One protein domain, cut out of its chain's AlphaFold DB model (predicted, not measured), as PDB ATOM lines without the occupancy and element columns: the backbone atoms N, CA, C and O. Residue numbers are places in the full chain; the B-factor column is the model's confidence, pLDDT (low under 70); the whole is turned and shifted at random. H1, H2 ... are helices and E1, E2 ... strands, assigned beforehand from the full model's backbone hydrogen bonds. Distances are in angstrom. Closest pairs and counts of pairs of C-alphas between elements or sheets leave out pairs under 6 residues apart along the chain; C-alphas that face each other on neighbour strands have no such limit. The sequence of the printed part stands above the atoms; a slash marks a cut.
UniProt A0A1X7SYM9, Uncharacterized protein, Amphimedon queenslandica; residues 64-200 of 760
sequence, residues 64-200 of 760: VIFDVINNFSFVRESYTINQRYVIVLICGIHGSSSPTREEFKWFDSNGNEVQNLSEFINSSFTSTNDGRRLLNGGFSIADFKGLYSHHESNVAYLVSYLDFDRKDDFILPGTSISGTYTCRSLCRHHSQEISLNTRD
ATOM      1  N   VAL A  64      17.031   2.542 -17.152       70.19
ATOM      2  CA  VAL A  64      15.707   2.343 -16.580       70.19
ATOM      3  C   VAL A  64      15.106   1.042 -17.080       70.19
ATOM      4  O   VAL A  64      15.157   0.752 -18.277       70.19
ATOM      5  N   ILE A  65      14.465   0.322 -16.160       80.56
ATOM      6  CA  ILE A  65      13.594  -0.808 -16.462       80.56
ATOM      7  C   ILE A  65      12.125  -0.361 -16.399       80.56
ATOM      8  O   ILE A  65      11.691   0.257 -15.422       80.56
ATOM      9  N   PHE A  66      11.357  -0.680 -17.440       78.00
ATOM     10  CA  PHE A  66       9.920  -0.415 -17.527       78.00
ATOM     11  C   PHE A  66       9.124  -1.712 -17.631       78.00
ATOM     12  O   PHE A  66       9.506  -2.613 -18.373       78.00
ATOM     13  N   ASP A  67       7.977  -1.766 -16.963       77.31
ATOM     14  CA  ASP A  67       6.961  -2.793 -17.198       77.31
ATOM     15  C   ASP A  67       6.014  -2.347 -18.316       77.31
ATOM     16  O   ASP A  67       5.227  -1.412 -18.146       77.31
ATOM     17  N   VAL A  68       6.076  -3.031 -19.458       71.75
ATOM     18  CA  VAL A  68       5.269  -2.715 -20.648       71.75
ATOM     19  C   VAL A  68       3.794  -3.032 -20.440       71.75
ATOM     20  O   VAL A  68       2.931  -2.346 -20.985       71.75
ATOM     21  N   ILE A  69       3.494  -4.063 -19.654       66.31
ATOM     22  CA  ILE A  69       2.134  -4.571 -19.465       66.31
ATOM     23  C   ILE A  69       1.345  -3.619 -18.561       66.31
ATOM     24  O   ILE A  69       0.181  -3.335 -18.838       66.31
ATOM     25  N   ASN A  70       1.993  -3.044 -17.544       61.47
ATOM     26  CA  ASN A  70       1.393  -2.051 -16.649       61.47
ATOM     27  C   ASN A  70       1.734  -0.604 -17.057       61.47
ATOM     28  O   ASN A  70       2.300   0.155 -16.268       61.47
ATOM     29  N   ASN A  71       1.371  -0.196 -18.281       62.00
ATOM     30  CA  ASN A  71       1.472   1.196 -18.762       62.00
ATOM     31  C   ASN A  71       2.879   1.830 -18.650       62.00
ATOM     32  O   ASN A  71       2.999   3.021 -18.357       62.00
ATOM     33  N   PHE A  72       3.949   1.068 -18.898       63.81
ATOM     34  CA  PHE A  72       5.338   1.549 -18.802       63.81
ATOM     35  C   PHE A  72       5.698   2.073 -17.404       63.81
ATOM     36  O   PHE A  72       6.387   3.086 -17.257       63.81
ATOM     37  N   SER A  73       5.219   1.397 -16.356       69.25
ATOM     38  CA  SER A  73       5.569   1.754 -14.981       69.25
ATOM     39  C   SER A  73       7.060   1.517 -14.702       69.25
ATOM     40  O   SER A  73       7.667   0.577 -15.219       69.25
ATOM     41  N   PHE A  74       7.669   2.409 -13.918       70.25
ATOM     42  CA  PHE A  74       9.093   2.359 -13.585       70.25
ATOM     43  C   PHE A  74       9.374   1.259 -12.562       70.25
ATOM     44  O   PHE A  74       8.787   1.264 -11.477       70.25
ATOM     45  N   VAL A  75      10.323   0.378 -12.871       73.31
ATOM     46  CA  VAL A  75      10.706  -0.735 -12.004       73.31
ATOM     47  C   VAL A  75      12.097  -0.483 -11.423       73.31
ATOM     48  O   VAL A  75      13.048  -0.195 -12.150       73.31
ATOM     49  N   ARG A  76      12.202  -0.526 -10.087       68.94
ATOM     50  CA  ARG A  76      13.414  -0.133  -9.342       68.94
ATOM     51  C   ARG A  76      14.303  -1.309  -8.978       68.94
ATOM     52  O   ARG A  76      15.326  -1.508  -9.616       68.94
ATOM     53  N   GLU A  77      13.911  -2.018  -7.927       79.38
ATOM     54  CA  GLU A  77      14.748  -3.005  -7.231       79.38
ATOM     55  C   GLU A  77      14.100  -4.385  -7.230       79.38
ATOM     56  O   GLU A  77      14.787  -5.401  -7.277       79.38
ATOM     57  N   SER A  78      12.768  -4.435  -7.210       83.88
ATOM     58  CA  SER A  78      12.018  -5.678  -7.279       83.88
ATOM     59  C   SER A  78      10.800  -5.539  -8.174       83.88
ATOM     60  O   SER A  78      10.216  -4.460  -8.317       83.88
ATOM     61  N   TYR A  79      10.419  -6.658  -8.772       83.75
ATOM     62  CA  TYR A  79       9.212  -6.798  -9.559       83.75
ATOM     63  C   TYR A  79       8.510  -8.072  -9.145       83.75
ATOM     64  O   TYR A  79       9.068  -9.163  -9.224       83.75
ATOM     65  N   THR A  80       7.290  -7.911  -8.650       81.25
ATOM     66  CA  THR A  80       6.478  -9.038  -8.213       81.25
ATOM     67  C   THR A  80       5.412  -9.305  -9.251       81.25
ATOM     68  O   THR A  80       4.566  -8.446  -9.504       81.25
ATOM     69  N   ILE A  81       5.440 -10.503  -9.818       76.69
ATOM     70  CA  ILE A  81       4.461 -10.959 -10.792       76.69
ATOM     71  C   ILE A  81       3.627 -12.088 -10.195       76.69
ATOM     72  O   ILE A  81       4.124 -12.925  -9.442       76.69
ATOM     73  N   ASN A  82       2.335 -12.100 -10.507       72.75
ATOM     74  CA  ASN A  82       1.501 -13.250 -10.184       72.75
ATOM     75  C   ASN A  82       1.947 -14.435 -11.044       72.75
ATOM     76  O   ASN A  82       2.241 -14.266 -12.227       72.75
ATOM     77  N   GLN A  83       1.984 -15.634 -10.474       69.00
ATOM     78  CA  GLN A  83       2.261 -16.833 -11.263       69.00
ATOM     79  C   GLN A  83       1.353 -16.914 -12.499       69.00
ATOM     80  O   GLN A  83       0.192 -16.502 -12.460       69.00
ATOM     81  N   ARG A  84       1.895 -17.466 -13.592       67.25
ATOM     82  CA  ARG A  84       1.205 -17.642 -14.879       67.25
ATOM     83  C   ARG A  84       0.777 -16.343 -15.573       67.25
ATOM     84  O   ARG A  84      -0.034 -16.386 -16.486       67.25
ATOM     85  N   TYR A  85       1.319 -15.190 -15.196       74.25
ATOM     86  CA  TYR A  85       1.139 -13.957 -15.964       74.25
ATOM     87  C   TYR A  85       2.243 -13.808 -17.007       74.25
ATOM     88  O   TYR A  85       3.399 -14.142 -16.758       74.25
ATOM     89  N   VAL A  86       1.885 -13.259 -18.169       78.19
ATOM     90  CA  VAL A  86       2.871 -12.805 -19.158       78.19
ATOM     91  C   VAL A  86       3.721 -11.707 -18.525       78.19
ATOM     92  O   VAL A  86       3.191 -10.840 -17.827       78.19
ATOM     93  N   ILE A  87       5.022 -11.723 -18.801       84.81
ATOM     94  CA  ILE A  87       5.961 -10.687 -18.377       84.81
ATOM     95  C   ILE A  87       6.656 -10.084 -19.589       84.81
ATOM     96  O   ILE A  87       7.091 -10.806 -20.485       84.81
ATOM     97  N   VAL A  88       6.754  -8.753 -19.605       86.88
ATOM     98  CA  VAL A  88       7.524  -7.994 -20.594       86.88
ATOM     99  C   VAL A  88       8.164  -6.802 -19.888       86.88
ATOM    100  O   VAL A  88       7.506  -5.792 -19.627       86.88
ATOM    101  N   LEU A  89       9.455  -6.920 -19.584       87.62
ATOM    102  CA  LEU A  89      10.258  -5.826 -19.042       87.62
ATOM    103  C   LEU A  89      11.147  -5.247 -20.139       87.62
ATOM    104  O   LEU A  89      11.833  -5.988 -20.834       87.62
ATOM    105  N   ILE A  90      11.168  -3.926 -20.282       86.06
ATOM    106  CA  ILE A  90      12.078  -3.222 -21.191       86.06
ATOM    107  C   ILE A  90      13.216  -2.631 -20.391       86.06
ATOM    108  O   ILE A  90      12.975  -1.904 -19.434       86.06
ATOM    109  N   CYS A  91      14.436  -2.842 -20.860       84.38
ATOM    110  CA  CYS A  91      15.593  -2.074 -20.457       84.38
ATOM    111  C   CYS A  91      16.012  -1.081 -21.548       84.38
ATOM    112  O   CYS A  91      16.186  -1.451 -22.712       84.38
ATOM    113  N   GLY A  92      16.211   0.177 -21.152       76.44
ATOM    114  CA  GLY A  92      16.719   1.229 -22.028       76.44
ATOM    115  C   GLY A  92      17.050   2.521 -21.281       76.44
ATOM    116  O   GLY A  92      17.112   2.558 -20.052       76.44
ATOM    117  N   ILE A  93      17.250   3.609 -22.029       70.19
ATOM    118  CA  ILE A  93      17.482   4.949 -21.471       70.19
ATOM    119  C   ILE A  93      16.210   5.792 -21.537       70.19
ATOM    120  O   ILE A  93      15.609   5.970 -22.596       70.19
ATOM    121  N   HIS A  94      15.832   6.380 -20.402       56.69
ATOM    122  CA  HIS A  94      14.737   7.342 -20.338       56.69
ATOM    123  C   HIS A  94      15.173   8.722 -20.870       56.69
ATOM    124  O   HIS A  94      16.182   9.273 -20.430       56.69
ATOM    125  N   GLY A  95      14.390   9.309 -21.786       49.72
ATOM    126  CA  GLY A  95      14.512  10.721 -22.183       49.72
ATOM    127  C   GLY A  95      15.408  11.050 -23.388       49.72
ATOM    128  O   GLY A  95      15.627  12.231 -23.656       49.72
ATOM    129  N   SER A  96      15.910  10.072 -24.151       48.41
ATOM    130  CA  SER A  96      16.714  10.356 -25.352       48.41
ATOM    131  C   SER A  96      15.859  10.430 -26.622       48.41
ATOM    132  O   SER A  96      15.412   9.416 -27.148       48.41
ATOM    133  N   SER A  97      15.690  11.630 -27.174       39.50
ATOM    134  CA  SER A  97      15.080  11.880 -28.493       39.50
ATOM    135  C   SER A  97      16.047  11.669 -29.673       39.50
ATOM    136  O   SER A  97      15.809  12.160 -30.776       39.50
ATOM    137  N   SER A  98      17.159  10.957 -29.461       40.66
ATOM    138  CA  SER A  98      18.221  10.755 -30.453       40.66
ATOM    139  C   SER A  98      18.524   9.260 -30.613       40.66
ATOM    140  O   SER A  98      18.478   8.545 -29.611       40.66
ATOM    141  N   PRO A  99      18.847   8.766 -31.825       45.78
ATOM    142  CA  PRO A  99      19.205   7.369 -32.051       45.78
ATOM    143  C   PRO A  99      20.589   7.090 -31.452       45.78
ATOM    144  O   PRO A  99      21.615   7.143 -32.129       45.78
ATOM    145  N   THR A 100      20.644   6.830 -30.151       53.72
ATOM    146  CA  THR A 100      21.845   6.317 -29.497       53.72
ATOM    147  C   THR A 100      22.030   4.870 -29.934       53.72
ATOM    148  O   THR A 100      21.167   4.059 -29.634       53.72
ATOM    149  N   ARG A 101      23.135   4.526 -30.619       57.16
ATOM    150  CA  ARG A 101      23.564   3.130 -30.889       57.16
ATOM    151  C   ARG A 101      23.966   2.402 -29.591       57.16
ATOM    152  O   ARG A 101      25.067   1.875 -29.488       57.16
ATOM    153  N   GLU A 102      23.138   2.496 -28.564       65.88
ATOM    154  CA  GLU A 102      23.367   1.874 -27.272       65.88
ATOM    155  C   GLU A 102      22.673   0.521 -27.266       65.88
ATOM    156  O   GLU A 102      21.474   0.429 -27.522       65.88
ATOM    157  N   GLU A 103      23.459  -0.521 -27.027       75.12
ATOM    158  CA  GLU A 103      22.982  -1.893 -26.963       75.12
ATOM    159  C   GLU A 103      22.879  -2.309 -25.495       75.12
ATOM    160  O   GLU A 103      23.818  -2.140 -24.707       75.12
ATOM    161  N   PHE A 104      21.709  -2.820 -25.132       83.19
ATOM    162  CA  PHE A 104      21.398  -3.315 -23.797       83.19
ATOM    163  C   PHE A 104      21.316  -4.833 -23.843       83.19
ATOM    164  O   PHE A 104      20.887  -5.382 -24.854       83.19
ATOM    165  N   LYS A 105      21.703  -5.502 -22.757       88.50
ATOM    166  CA  LYS A 105      21.609  -6.959 -22.606       88.50
ATOM    167  C   LYS A 105      21.145  -7.341 -21.209       88.50
ATOM    168  O   LYS A 105      21.439  -6.630 -20.246       88.50
ATOM    169  N   TRP A 106      20.451  -8.470 -21.123       91.81
ATOM    170  CA  TRP A 106      19.987  -9.060 -19.872       91.81
ATOM    171  C   TRP A 106      20.897 -10.205 -19.444       91.81
ATOM    172  O   TRP A 106      21.312 -11.015 -20.269       91.81
ATOM    173  N   PHE A 107      21.179 -10.269 -18.149       91.19
ATOM    174  CA  PHE A 107      21.959 -11.324 -17.517       91.19
ATOM    175  C   PHE A 107      21.142 -11.960 -16.393       91.19
ATOM    176  O   PHE A 107      20.397 -11.253 -15.710       91.19
ATOM    177  N   ASP A 108      21.262 -13.272 -16.231       90.62
ATOM    178  CA  ASP A 108      20.632 -14.032 -15.154       90.62
ATOM    179  C   ASP A 108      21.392 -13.885 -13.821       90.62
ATOM    180  O   ASP A 108      22.399 -13.177 -13.714       90.62
ATOM    181  N   SER A 109      20.912 -14.583 -12.792       86.12
ATOM    182  CA  SER A 109      21.476 -14.577 -11.437       86.12
ATOM    183  C   SER A 109      22.883 -15.175 -11.353       86.12
ATOM    184  O   SER A 109      23.640 -14.836 -10.444       86.12
ATOM    185  N   ASN A 110      23.260 -16.012 -12.321       86.50
ATOM    186  CA  ASN A 110      24.592 -16.598 -12.451       86.50
ATOM    187  C   ASN A 110      25.541 -15.702 -13.270       86.50
ATOM    188  O   ASN A 110      26.723 -16.015 -13.417       86.50
ATOM    189  N   GLY A 111      25.044 -14.578 -13.796       83.56
ATOM    190  CA  GLY A 111      25.794 -13.657 -14.642       83.56
ATOM    191  C   GLY A 111      25.912 -14.101 -16.102       83.56
ATOM    192  O   GLY A 111      26.677 -13.478 -16.845       83.56
ATOM    193  N   ASN A 112      25.172 -15.129 -16.524       89.12
ATOM    194  CA  ASN A 112      25.098 -15.555 -17.918       89.12
ATOM    195  C   ASN A 112      24.141 -14.651 -18.695       89.12
ATOM    196  O   ASN A 112      23.161 -14.155 -18.145       89.12
ATOM    197  N   GLU A 113      24.412 -14.426 -19.981       91.38
ATOM    198  CA  GLU A 113      23.484 -13.693 -20.847       91.38
ATOM    199  C   GLU A 113      22.186 -14.497 -21.016       91.38
ATOM    200  O   GLU A 113      22.224 -15.687 -21.333       91.38
ATOM    201  N   VAL A 114      21.039 -13.849 -20.799       92.75
ATOM    202  CA  VAL A 114      19.727 -14.482 -20.975       92.75
ATOM    203  C   VAL A 114      19.554 -14.859 -22.446       92.75
ATOM    204  O   VAL A 114      19.741 -14.024 -23.333       92.75
ATOM    205  N   GLN A 115      19.171 -16.113 -22.700       92.94
ATOM    206  CA  GLN A 115      19.066 -16.676 -24.045       92.94
ATOM    207  C   GLN A 115      18.184 -15.822 -24.969       92.94
ATOM    208  O   GLN A 115      17.105 -15.367 -24.582       92.94
ATOM    209  N   ASN A 116      18.628 -15.632 -26.215       92.00
ATOM    210  CA  ASN A 116      17.862 -14.904 -27.218       92.00
ATOM    211  C   ASN A 116      16.628 -15.709 -27.664       92.00
ATOM    212  O   ASN A 116      16.739 -16.866 -28.070       92.00
ATOM    213  N   LEU A 117      15.455 -15.073 -27.637       90.56
ATOM    214  CA  LEU A 117      14.184 -15.720 -27.961       90.56
ATOM    215  C   LEU A 117      14.124 -16.220 -29.409       90.56
ATOM    216  O   LEU A 117      13.656 -17.325 -29.664       90.56
ATOM    217  N   SER A 118      14.606 -15.425 -30.365       88.12
ATOM    218  CA  SER A 118      14.587 -15.795 -31.783       88.12
ATOM    219  C   SER A 118      15.540 -16.955 -32.069       88.12
ATOM    220  O   SER A 118      15.207 -17.841 -32.852       88.12
ATOM    221  N   GLU A 119      16.703 -16.986 -31.418       89.62
ATOM    222  CA  GLU A 119      17.634 -18.117 -31.516       89.62
ATOM    223  C   GLU A 119      17.036 -19.390 -30.913       89.62
ATOM    224  O   GLU A 119      17.111 -20.445 -31.542       89.62
ATOM    225  N   PHE A 120      16.386 -19.281 -29.748       90.81
ATOM    226  CA  PHE A 120      15.694 -20.399 -29.108       90.81
ATOM    227  C   PHE A 120      14.554 -20.951 -29.975       90.81
ATOM    228  O   PHE A 120      14.462 -22.159 -30.174       90.81
ATOM    229  N   ILE A 121      13.708 -20.094 -30.553       88.19
ATOM    230  CA  ILE A 121      12.624 -20.535 -31.448       88.19
ATOM    231  C   ILE A 121      13.199 -21.253 -32.676       88.19
ATOM    232  O   ILE A 121      12.722 -22.327 -33.043       88.19
ATOM    233  N   ASN A 122      14.241 -20.694 -33.293       87.25
ATOM    234  CA  ASN A 122      14.858 -21.278 -34.484       87.25
ATOM    235  C   ASN A 122      15.547 -22.621 -34.206       87.25
ATOM    236  O   ASN A 122      15.596 -23.464 -35.099       87.25
ATOM    237  N   SER A 123      16.076 -22.839 -32.998       88.50
ATOM    238  CA  SER A 123      16.664 -24.125 -32.604       88.50
ATOM    239  C   SER A 123      15.625 -25.144 -32.135       88.50
ATOM    240  O   SER A 123      15.853 -26.347 -32.277       88.50
ATOM    241  N   SER A 124      14.479 -24.685 -31.626       87.06
ATOM    242  CA  SER A 124      13.412 -25.545 -31.103       87.06
ATOM    243  C   SER A 124      12.602 -26.232 -32.200       87.06
ATOM    244  O   SER A 124      12.042 -27.298 -31.964       87.06
ATOM    245  N   PHE A 125      12.520 -25.656 -33.404       85.62
ATOM    246  CA  PHE A 125      11.608 -26.140 -34.440       85.62
ATOM    247  C   PHE A 125      12.280 -26.396 -35.787       85.62
ATOM    248  O   PHE A 125      13.060 -25.584 -36.276       85.62
ATOM    249  N   THR A 126      11.869 -27.476 -36.452       81.56
ATOM    250  CA  THR A 126      12.148 -27.702 -37.874       81.56
ATOM    251  C   THR A 126      10.911 -27.379 -38.709       81.56
ATOM    252  O   THR A 126       9.826 -27.923 -38.485       81.56
ATOM    253  N   SER A 127      11.075 -26.491 -39.690       75.00
ATOM    254  CA  SER A 127      10.023 -26.144 -40.652       75.00
ATOM    255  C   SER A 127       9.838 -27.255 -41.687       75.00
ATOM    256  O   SER A 127      10.804 -27.700 -42.306       75.00
ATOM    257  N   THR A 128       8.594 -27.672 -41.919       70.69
ATOM    258  CA  THR A 128       8.231 -28.636 -42.965       70.69
ATOM    259  C   THR A 128       7.722 -27.921 -44.222       70.69
ATOM    260  O   THR A 128       7.265 -26.778 -44.183       70.69
ATOM    261  N   ASN A 129       7.800 -28.594 -45.375       59.88
ATOM    262  CA  ASN A 129       7.476 -28.015 -46.690       59.88
ATOM    263  C   ASN A 129       6.007 -27.567 -46.849       59.88
ATOM    264  O   ASN A 129       5.688 -26.820 -47.770       59.88
ATOM    265  N   ASP A 130       5.115 -28.027 -45.976       56.31
ATOM    266  CA  ASP A 130       3.697 -27.660 -45.909       56.31
ATOM    267  C   ASP A 130       3.423 -26.450 -44.989       56.31
ATOM    268  O   ASP A 130       2.267 -26.100 -44.755       56.31
ATOM    269  N   GLY A 131       4.472 -25.801 -44.467       59.44
ATOM    270  CA  GLY A 131       4.375 -24.645 -43.569       59.44
ATOM    271  C   GLY A 131       4.093 -25.002 -42.104       59.44
ATOM    272  O   GLY A 131       3.969 -24.101 -41.264       59.44
ATOM    273  N   ARG A 132       4.006 -26.297 -41.766       64.50
ATOM    274  CA  ARG A 132       3.964 -26.757 -40.372       64.50
ATOM    275  C   ARG A 132       5.369 -26.702 -39.758       64.50
ATOM    276  O   ARG A 132       6.370 -26.496 -40.441       64.50
ATOM    277  N   ARG A 133       5.430 -26.822 -38.434       70.38
ATOM    278  CA  ARG A 133       6.688 -26.953 -37.700       70.38
ATOM    279  C   ARG A 133       6.603 -28.121 -36.736       70.38
ATOM    280  O   ARG A 133       5.548 -28.342 -36.138       70.38
ATOM    281  N   LEU A 134       7.693 -28.860 -36.629       72.50
ATOM    282  CA  LEU A 134       7.839 -29.971 -35.700       72.50
ATOM    283  C   LEU A 134       8.838 -29.562 -34.626       72.50
ATOM    284  O   LEU A 134       9.868 -28.967 -34.948       72.50
ATOM    285  N   LEU A 135       8.487 -29.832 -33.369       78.06
ATOM    286  CA  LEU A 135       9.396 -29.654 -32.247       78.06
ATOM    287  C   LEU A 135      10.574 -30.616 -32.434       78.06
ATOM    288  O   LEU A 135      10.376 -31.796 -32.726       78.06
ATOM    289  N   ASN A 136      11.789 -30.094 -32.329       81.00
ATOM    290  CA  ASN A 136      13.000 -30.897 -32.402       81.00
ATOM    291  C   ASN A 136      13.115 -31.768 -31.139       81.00
ATOM    292  O   ASN A 136      12.670 -31.373 -30.066       81.00
ATOM    293  N   GLY A 137      13.719 -32.953 -31.250       72.88
ATOM    294  CA  GLY A 137      13.926 -33.823 -30.087       72.88
ATOM    295  C   GLY A 137      14.864 -33.193 -29.050       72.88
ATOM    296  O   GLY A 137      15.839 -32.537 -29.421       72.88
ATOM    297  N   GLY A 138      14.587 -33.427 -27.763       71.75
ATOM    298  CA  GLY A 138      15.399 -32.934 -26.640       71.75
ATOM    299  C   GLY A 138      14.912 -31.630 -26.000       71.75
ATOM    300  O   GLY A 138      15.615 -31.100 -25.145       71.75
ATOM    301  N   PHE A 139      13.737 -31.129 -26.388       78.56
ATOM    302  CA  PHE A 139      13.073 -29.983 -25.762       78.56
ATOM    303  C   PHE A 139      11.784 -30.430 -25.084       78.56
ATOM    304  O   PHE A 139      10.958 -31.069 -25.722       78.56
ATOM    305  N   SER A 140      11.596 -30.027 -23.834       79.50
ATOM    306  CA  SER A 140      10.396 -30.249 -23.033       79.50
ATOM    307  C   SER A 140       9.566 -28.971 -22.920       79.50
ATOM    308  O   SER A 140      10.065 -27.859 -23.103       79.50
ATOM    309  N   ILE A 141       8.303 -29.084 -22.498       78.62
ATOM    310  CA  ILE A 141       7.481 -27.895 -22.226       78.62
ATOM    311  C   ILE A 141       8.063 -26.981 -21.131       78.62
ATOM    312  O   ILE A 141       7.788 -25.780 -21.114       78.62
ATOM    313  N   ALA A 142       8.854 -27.530 -20.203       79.38
ATOM    314  CA  ALA A 142       9.472 -26.754 -19.134       79.38
ATOM    315  C   ALA A 142      10.494 -25.749 -19.681       79.38
ATOM    316  O   ALA A 142      10.588 -24.644 -19.146       79.38
ATOM    317  N   ASP A 143      11.167 -26.085 -20.785       85.06
ATOM    318  CA  ASP A 143      12.135 -25.199 -21.433       85.06
ATOM    319  C   ASP A 143      11.457 -23.906 -21.897       85.06
ATOM    320  O   ASP A 143      11.968 -22.821 -21.648       85.06
ATOM    321  N   PHE A 144      10.236 -23.999 -22.435       87.00
ATOM    322  CA  PHE A 144       9.427 -22.858 -22.888       87.00
ATOM    323  C   PHE A 144       8.839 -22.002 -21.754       87.00
ATOM    324  O   PHE A 144       8.280 -20.935 -22.012       87.00
ATOM    325  N   LYS A 145       8.930 -22.447 -20.496       87.38
ATOM    326  CA  LYS A 145       8.410 -21.721 -19.322       87.38
ATOM    327  C   LYS A 145       9.438 -20.760 -18.704       87.38
ATOM    328  O   LYS A 145       9.161 -20.183 -17.650       87.38
ATOM    329  N   GLY A 146      10.599 -20.585 -19.340       89.31
ATOM    330  CA  GLY A 146      11.644 -19.641 -18.942       89.31
ATOM    331  C   GLY A 146      11.412 -18.190 -19.391       89.31
ATOM    332  O   GLY A 146      10.363 -17.832 -19.939       89.31
ATOM    333  N   LEU A 147      12.423 -17.347 -19.151       92.31
ATOM    334  CA  LEU A 147      12.504 -15.975 -19.661       92.31
ATOM    335  C   LEU A 147      13.587 -15.862 -20.730       92.31
ATOM    336  O   LEU A 147      14.645 -16.474 -20.619       92.31
ATOM    337  N   TYR A 148      13.330 -15.014 -21.719       93.56
ATOM    338  CA  TYR A 148      14.185 -14.825 -22.880       93.56
ATOM    339  C   TYR A 148      14.475 -13.351 -23.123       93.56
ATOM    340  O   TYR A 148      13.666 -12.473 -22.810       93.56
ATOM    341  N   SER A 149      15.629 -13.089 -23.729       92.12
ATOM    342  CA  SER A 149      15.994 -11.769 -24.221       92.12
ATOM    343  C   SER A 149      15.476 -11.581 -25.647       92.12
ATOM    344  O   SER A 149      15.636 -12.454 -26.502       92.12
ATOM    345  N   HIS A 150      14.891 -10.424 -25.938       88.31
ATOM    346  CA  HIS A 150      14.593  -9.994 -27.302       88.31
ATOM    347  C   HIS A 150      15.113  -8.574 -27.521       88.31
ATOM    348  O   HIS A 150      14.995  -7.721 -26.644       88.31
ATOM    349  N   HIS A 151      15.691  -8.308 -28.689       82.38
ATOM    350  CA  HIS A 151      16.272  -7.007 -29.012       82.38
ATOM    351  C   HIS A 151      15.501  -6.371 -30.158       82.38
ATOM    352  O   HIS A 151      15.455  -6.913 -31.261       82.38
ATOM    353  N   GLU A 152      14.946  -5.188 -29.908       70.75
ATOM    354  CA  GLU A 152      14.313  -4.374 -30.937       70.75
ATOM    355  C   GLU A 152      14.821  -2.941 -30.792       70.75
ATOM    356  O   GLU A 152      14.670  -2.308 -29.747       70.75
ATOM    357  N   SER A 153      15.424  -2.395 -31.849       69.00
ATOM    358  CA  SER A 153      16.008  -1.047 -31.825       69.00
ATOM    359  C   SER A 153      17.084  -0.875 -30.728       69.00
ATOM    360  O   SER A 153      17.996  -1.690 -30.640       69.00
ATOM    361  N   ASN A 154      17.025   0.196 -29.922       70.69
ATOM    362  CA  ASN A 154      18.015   0.521 -28.881       70.69
ATOM    363  C   ASN A 154      17.548   0.087 -27.479       70.69
ATOM    364  O   ASN A 154      17.847   0.765 -26.496       70.69
ATOM    365  N   VAL A 155      16.734  -0.965 -27.379       76.88
ATOM    366  CA  VAL A 155      16.226  -1.486 -26.105       76.88
ATOM    367  C   VAL A 155      16.324  -3.008 -26.071       76.88
ATOM    368  O   VAL A 155      16.324  -3.666 -27.113       76.88
ATOM    369  N   ALA A 156      16.410  -3.563 -24.865       86.38
ATOM    370  CA  ALA A 156      16.407  -5.005 -24.643       86.38
ATOM    371  C   ALA A 156      15.210  -5.406 -23.792       86.38
ATOM    372  O   ALA A 156      14.996  -4.864 -22.708       86.38
ATOM    373  N   TYR A 157      14.453  -6.380 -24.268       88.31
ATOM    374  CA  TYR A 157      13.293  -6.916 -23.585       88.31
ATOM    375  C   TYR A 157      13.669  -8.188 -22.833       88.31
ATOM    376  O   TYR A 157      14.380  -9.025 -23.378       88.31
ATOM    377  N   LEU A 158      13.153  -8.339 -21.618       92.00
ATOM    378  CA  LEU A 158      13.098  -9.601 -20.891       92.00
ATOM    379  C   LEU A 158      11.643 -10.068 -20.903       92.00
ATOM    380  O   LEU A 158      10.771  -9.404 -20.332       92.00
ATOM    381  N   VAL A 159      11.376 -11.164 -21.608       90.19
ATOM    382  CA  VAL A 159      10.015 -11.614 -21.927       90.19
ATOM    383  C   VAL A 159       9.812 -13.086 -21.610       90.19
ATOM    384  O   VAL A 159      10.740 -13.883 -21.720       90.19
ATOM    385  N   SER A 160       8.584 -13.463 -21.258       90.56
ATOM    386  CA  SER A 160       8.159 -14.865 -21.352       90.56
ATOM    387  C   SER A 160       8.158 -15.329 -22.813       90.56
ATOM    388  O   SER A 160       8.088 -14.497 -23.721       90.56
ATOM    389  N   TYR A 161       8.191 -16.643 -23.044       90.38
ATOM    390  CA  TYR A 161       8.159 -17.216 -24.391       90.38
ATOM    391  C   TYR A 161       7.015 -16.639 -25.241       90.38
ATOM    392  O   TYR A 161       5.845 -16.765 -24.877       90.38
ATOM    393  N   LEU A 162       7.367 -16.018 -26.370       86.19
ATOM    394  CA  LEU A 162       6.451 -15.417 -27.338       86.19
ATOM    395  C   LEU A 162       7.050 -15.520 -28.742       86.19
ATOM    396  O   LEU A 162       8.127 -14.997 -29.017       86.19
ATOM    397  N   ASP A 163       6.320 -16.134 -29.656       83.00
ATOM    398  CA  ASP A 163       6.679 -16.186 -31.062       83.00
ATOM    399  C   ASP A 163       6.195 -14.923 -31.789       83.00
ATOM    400  O   ASP A 163       5.003 -14.713 -32.022       83.00
ATOM    401  N   PHE A 164       7.132 -14.047 -32.156       71.88
ATOM    402  CA  PHE A 164       6.810 -12.797 -32.848       71.88
ATOM    403  C   PHE A 164       6.314 -13.002 -34.288       71.88
ATOM    404  O   PHE A 164       5.553 -12.167 -34.792       71.88
ATOM    405  N   ASP A 165       6.694 -14.105 -34.937       70.94
ATOM    406  CA  ASP A 165       6.250 -14.443 -36.292       70.94
ATOM    407  C   ASP A 165       4.833 -15.032 -36.277       70.94
ATOM    408  O   ASP A 165       4.055 -14.861 -37.224       70.94
ATOM    409  N   ARG A 166       4.455 -15.678 -35.168       71.00
ATOM    410  CA  ARG A 166       3.126 -16.248 -34.930       71.00
ATOM    411  C   ARG A 166       2.486 -15.591 -33.713       71.00
ATOM    412  O   ARG A 166       2.560 -16.118 -32.617       71.00
ATOM    413  N   LYS A 167       1.780 -14.479 -33.946       60.06
ATOM    414  CA  LYS A 167       1.240 -13.528 -32.944       60.06
ATOM    415  C   LYS A 167       0.411 -14.084 -31.765       60.06
ATOM    416  O   LYS A 167       0.072 -13.298 -30.888       60.06
ATOM    417  N   ASP A 168       0.129 -15.382 -31.727       66.81
ATOM    418  CA  ASP A 168      -0.622 -16.068 -30.672       66.81
ATOM    419  C   ASP A 168       0.120 -17.313 -30.118       66.81
ATOM    420  O   ASP A 168      -0.448 -18.050 -29.322       66.81
ATOM    421  N   ASP A 169       1.372 -17.579 -30.512       77.25
ATOM    422  CA  ASP A 169       2.179 -18.689 -29.981       77.25
ATOM    423  C   ASP A 169       3.022 -18.194 -28.804       77.25
ATOM    424  O   ASP A 169       4.138 -17.711 -28.962       77.25
ATOM    425  N   PHE A 170       2.464 -18.261 -27.599       82.19
ATOM    426  CA  PHE A 170       3.176 -17.912 -26.373       82.19
ATOM    427  C   PHE A 170       2.858 -18.907 -25.268       82.19
ATOM    428  O   PHE A 170       1.816 -19.558 -25.282       82.19
ATOM    429  N   ILE A 171       3.768 -19.014 -24.306       83.56
ATOM    430  CA  ILE A 171       3.650 -19.915 -23.163       83.56
ATOM    431  C   ILE A 171       3.883 -19.089 -21.904       83.56
ATOM    432  O   ILE A 171       4.762 -18.227 -21.843       83.56
ATOM    433  N   LEU A 172       3.032 -19.314 -20.904       83.69
ATOM    434  CA  LEU A 172       3.105 -18.600 -19.635       83.69
ATOM    435  C   LEU A 172       4.317 -19.096 -18.838       83.69
ATOM    436  O   LEU A 172       4.552 -20.307 -18.787       83.69
ATOM    437  N   PRO A 173       5.070 -18.193 -18.196       84.38
ATOM    438  CA  PRO A 173       6.283 -18.577 -17.500       84.38
ATOM    439  C   PRO A 173       5.975 -19.378 -16.223       84.38
ATOM    440  O   PRO A 173       4.900 -19.255 -15.624       84.38
ATOM    441  N   GLY A 174       6.929 -20.216 -15.818       79.12
ATOM    442  CA  GLY A 174       6.850 -21.059 -14.623       79.12
ATOM    443  C   GLY A 174       7.203 -20.317 -13.331       79.12
ATOM    444  O   GLY A 174       7.467 -19.119 -13.333       79.12
ATOM    445  N   THR A 175       7.236 -21.033 -12.206       76.19
ATOM    446  CA  THR A 175       7.685 -20.493 -10.904       76.19
ATOM    447  C   THR A 175       9.209 -20.367 -10.805       76.19
ATOM    448  O   THR A 175       9.715 -19.569 -10.016       76.19
ATOM    449  N   SER A 176       9.940 -21.101 -11.648       80.25
ATOM    450  CA  SER A 176      11.406 -21.124 -11.728       80.25
ATOM    451  C   SER A 176      12.036 -19.831 -12.255       80.25
ATOM    452  O   SER A 176      13.254 -19.701 -12.224       80.25
ATOM    453  N   ILE A 177      11.236 -18.863 -12.715       86.88
ATOM    454  CA  ILE A 177      11.737 -17.563 -13.182       86.88
ATOM    455  C   ILE A 177      12.146 -16.627 -12.034       86.88
ATOM    456  O   ILE A 177      12.702 -15.564 -12.291       86.88
ATOM    457  N   SER A 178      11.820 -16.958 -10.779       87.75
ATOM    458  CA  SER A 178      12.192 -16.119  -9.634       87.75
ATOM    459  C   SER A 178      13.711 -16.045  -9.485       87.75
ATOM    460  O   SER A 178      14.394 -17.066  -9.481       87.75
ATOM    461  N   GLY A 179      14.243 -14.835  -9.332       89.25
ATOM    462  CA  GLY A 179      15.682 -14.612  -9.245       89.25
ATOM    463  C   GLY A 179      16.093 -13.186  -9.586       89.25
ATOM    464  O   GLY A 179      15.271 -12.334  -9.930       89.25
ATOM    465  N   THR A 180      17.390 -12.916  -9.478       90.75
ATOM    466  CA  THR A 180      17.966 -11.617  -9.838       90.75
ATOM    467  C   THR A 180      18.323 -11.595 -11.317       90.75
ATOM    468  O   THR A 180      19.014 -12.488 -11.795       90.75
ATOM    469  N   TYR A 181      17.901 -10.548 -12.019       92.25
ATOM    470  CA  TYR A 181      18.314 -10.268 -13.388       92.25
ATOM    471  C   TYR A 181      19.053  -8.933 -13.433       92.25
ATOM    472  O   TYR A 181      18.707  -7.992 -12.719       92.25
ATOM    473  N   THR A 182      20.065  -8.818 -14.286       90.00
ATOM    474  CA  THR A 182      20.805  -7.569 -14.479       90.00
ATOM    475  C   THR A 182      20.631  -7.087 -15.908       90.00
ATOM    476  O   THR A 182      21.029  -7.779 -16.841       90.00
ATOM    477  N   CYS A 183      20.128  -5.870 -16.100       87.25
ATOM    478  CA  CYS A 183      20.294  -5.202 -17.382       87.25
ATOM    479  C   CYS A 183      21.611  -4.430 -17.405       87.25
ATOM    480  O   CYS A 183      21.897  -3.663 -16.482       87.25
ATOM    481  N   ARG A 184      22.400  -4.584 -18.472       86.19
ATOM    482  CA  ARG A 184      23.652  -3.846 -18.675       86.19
ATOM    483  C   ARG A 184      23.664  -3.139 -20.025       86.19
ATOM    484  O   ARG A 184      23.306  -3.725 -21.043       86.19
ATOM    485  N   SER A 185      24.137  -1.895 -20.026       78.75
ATOM    486  CA  SER A 185      24.533  -1.176 -21.241       78.75
ATOM    487  C   SER A 185      25.949  -1.587 -21.640       78.75
ATOM    488  O   SER A 185      26.884  -1.462 -20.842       78.75
ATOM    489  N   LEU A 186      26.123  -2.017 -22.890       69.12
ATOM    490  CA  LEU A 186      27.433  -2.368 -23.445       69.12
ATOM    491  C   LEU A 186      28.323  -1.146 -23.705       69.12
ATOM    492  O   LEU A 186      29.539  -1.273 -23.824       69.12
ATOM    493  N   CYS A 187      27.732   0.046 -23.783       60.38
ATOM    494  CA  CYS A 187      28.434   1.268 -24.165       60.38
ATOM    495  C   CYS A 187      28.886   2.117 -22.977       60.38
ATOM    496  O   CYS A 187      29.893   2.817 -23.069       60.38
ATOM    497  N   ARG A 188      28.121   2.116 -21.880       57.28
ATOM    498  CA  ARG A 188      28.306   3.074 -20.777       57.28
ATOM    499  C   ARG A 188      28.560   2.421 -19.413       57.28
ATOM    500  O   ARG A 188      28.602   3.137 -18.421       57.28
ATOM    501  N   HIS A 189      28.695   1.090 -19.352       62.72
ATOM    502  CA  HIS A 189      28.843   0.307 -18.110       62.72
ATOM    503  C   HIS A 189      27.758   0.568 -17.047       62.72
ATOM    504  O   HIS A 189      27.921   0.197 -15.885       62.72
ATOM    505  N   HIS A 190      26.635   1.183 -17.426       70.62
ATOM    506  CA  HIS A 190      25.476   1.261 -16.551       70.62
ATOM    507  C   HIS A 190      24.901  -0.139 -16.398       70.62
ATOM    508  O   HIS A 190      24.725  -0.857 -17.385       70.62
ATOM    509  N   SER A 191      24.598  -0.507 -15.162       81.06
ATOM    510  CA  SER A 191      23.873  -1.726 -14.853       81.06
ATOM    511  C   SER A 191      22.773  -1.416 -13.854       81.06
ATOM    512  O   SER A 191      22.931  -0.539 -13.004       81.06
ATOM    513  N   GLN A 192      21.652  -2.106 -13.999       83.25
ATOM    514  CA  GLN A 192      20.577  -2.102 -13.020       83.25
ATOM    515  C   GLN A 192      20.183  -3.548 -12.764       83.25
ATOM    516  O   GLN A 192      19.924  -4.305 -13.702       83.25
ATOM    517  N   GLU A 193      20.161  -3.915 -11.490       87.81
ATOM    518  CA  GLU A 193      19.683  -5.210 -11.029       87.81
ATOM    519  C   GLU A 193      18.220  -5.114 -10.616       87.81
ATOM    520  O   GLU A 193      17.765  -4.097 -10.092       87.81
ATOM    521  N   ILE A 194      17.490  -6.192 -10.868       88.75
ATOM    522  CA  ILE A 194      16.085  -6.336 -10.529       88.75
ATOM    523  C   ILE A 194      15.854  -7.725  -9.942       88.75
ATOM    524  O   ILE A 194      16.237  -8.734 -10.529       88.75
ATOM    525  N   SER A 195      15.217  -7.775  -8.776       89.25
ATOM    526  CA  SER A 195      14.770  -9.019  -8.151       89.25
ATOM    527  C   SER A 195      13.372  -9.369  -8.652       89.25
ATOM    528  O   SER A 195      12.400  -8.675  -8.334       89.25
ATOM    529  N   LEU A 196      13.261 -10.423  -9.452       89.12
ATOM    530  CA  LEU A 196      11.989 -10.949  -9.914       89.12
ATOM    531  C   LEU A 196      11.431 -11.934  -8.884       89.12
ATOM    532  O   LEU A 196      12.069 -12.938  -8.579       89.12
ATOM    533  N   ASN A 197      10.224 -11.669  -8.391       85.38
ATOM    534  CA  ASN A 197       9.529 -12.542  -7.451       85.38
ATOM    535  C   ASN A 197       8.216 -13.022  -8.063       85.38
ATOM    536  O   ASN A 197       7.355 -12.211  -8.417       85.38
ATOM    537  N   THR A 198       8.020 -14.334  -8.139       81.38
ATOM    538  CA  THR A 198       6.698 -14.896  -8.415       81.38
ATOM    539  C   THR A 198       5.918 -15.014  -7.116       81.38
ATOM    540  O   THR A 198       6.419 -15.585  -6.149       81.38
ATOM    541  N   ARG A 199       4.682 -14.519  -7.089       71.25
ATOM    542  CA  ARG A 199       3.760 -14.740  -5.971       71.25
ATOM    543  C   ARG A 199       2.531 -15.507  -6.415       71.25
ATOM    544  O   ARG A 199       2.053 -15.336  -7.541       71.25
ATOM    545  N   ASP A 200       1.972 -16.263  -5.487       62.78
ATOM    546  CA  ASP A 200       0.612 -16.749  -5.637       62.78
ATOM    547  C   ASP A 200      -0.366 -15.560  -5.603       62.78
ATOM    548  O   ASP A 200      -0.192 -14.627  -4.803       62.78
TER     549      ASP A 200
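Overview. This is residues 64 to 200 of the 760 residues of an uncharacterized protein of Amphimedon queenslandica (UniProt A0A1X7SYM9). Two strongly twisted sheets lie face to face as a sandwich, E2 E1 E4 E9 E8 over E3 E11 E10 E5. From the E8 side, the short helix H1 leads out to a small hairpin, E6 and E7, at the far end of the longest axis. The printed part has 137 residues, with one named helix and eleven named strands in the order E1 E2 E3 E4 E5 H1 E6 E7 E8 E9 E10 E11; the class is mostly strand, though under half of the residues are in named elements. The five-stranded sheet and the E6 E7 pair are antiparallel, and the four-stranded sheet is mixed. The whole is compact, with a radius of gyration of the C-alphas of 15.6 A and spans of 46 by 38 by 29 A.

Arrangement. E1, residues 64 to 67, forms a hairpin with E2, residues 73 to 75; N 67 and O 73 are 2.9 A apart. E4, residues 88 to 93, is the antiparallel neighbour of E1, with N 66 and O 90 at 2.8 A. E9, residues 155 to 160, follows, with N 91 and O 156 at 2.8 A, and forms a hairpin with the edge strand E8, residues 147 to 152, where N 157 and O 150 are 2.8 A apart. In the other sheet, E3, residues 78 to 82, is parallel to E11, residues 191 to 199, with N 79 and O 195 at 2.9 A. E11 forms a hairpin with E10, residues 179 to 185, with N 196 and O 179 at 2.8 A. E5, residues 104 to 107, is the antiparallel neighbour of E10, with N 107 and O 182 at 2.8 A. The facing parts of the two sheets are 8.7 A centre to centre, with best planes 18 degrees apart; between E5 and E9 the closest C-alphas are those of Phe 104 and Ala 156, 5.3 A apart. H1, residues 117 to 124, is on the five-stranded sheet at a height of 6.9 A, over none of its strands; its closest C-alpha to E8 is that of Leu 117, 5.2 A from that of Tyr 148. In H1 every O i to N i+4 pair is within hydrogen-bond range. E6, residues 125 to 127, and E7, residues 133 to 135, form a hairpin with N 126 and O 134 at 2.9 A.

Along the chain. E1 begins at C-alpha 64, (15.707, 2.343, -16.580). E4 is 16.4 A long, E8 and E9 16.3 A each, E10 20.1 A and H1 10.3 A. E11, the longest strand, measures 25.5 A and ends at C-alpha 199, (3.760, -14.740, -5.971).

Size, cuts and confidence. The C-alphas farthest apart, of Glu 77 and Asn 129, are 47.3 A apart. The printed part has no cut; the links E7 to E8 and E9 to E10 are long. Mean pLDDT of the printed part is 78.0, and 29 residues are under 70, among them 94 to 102.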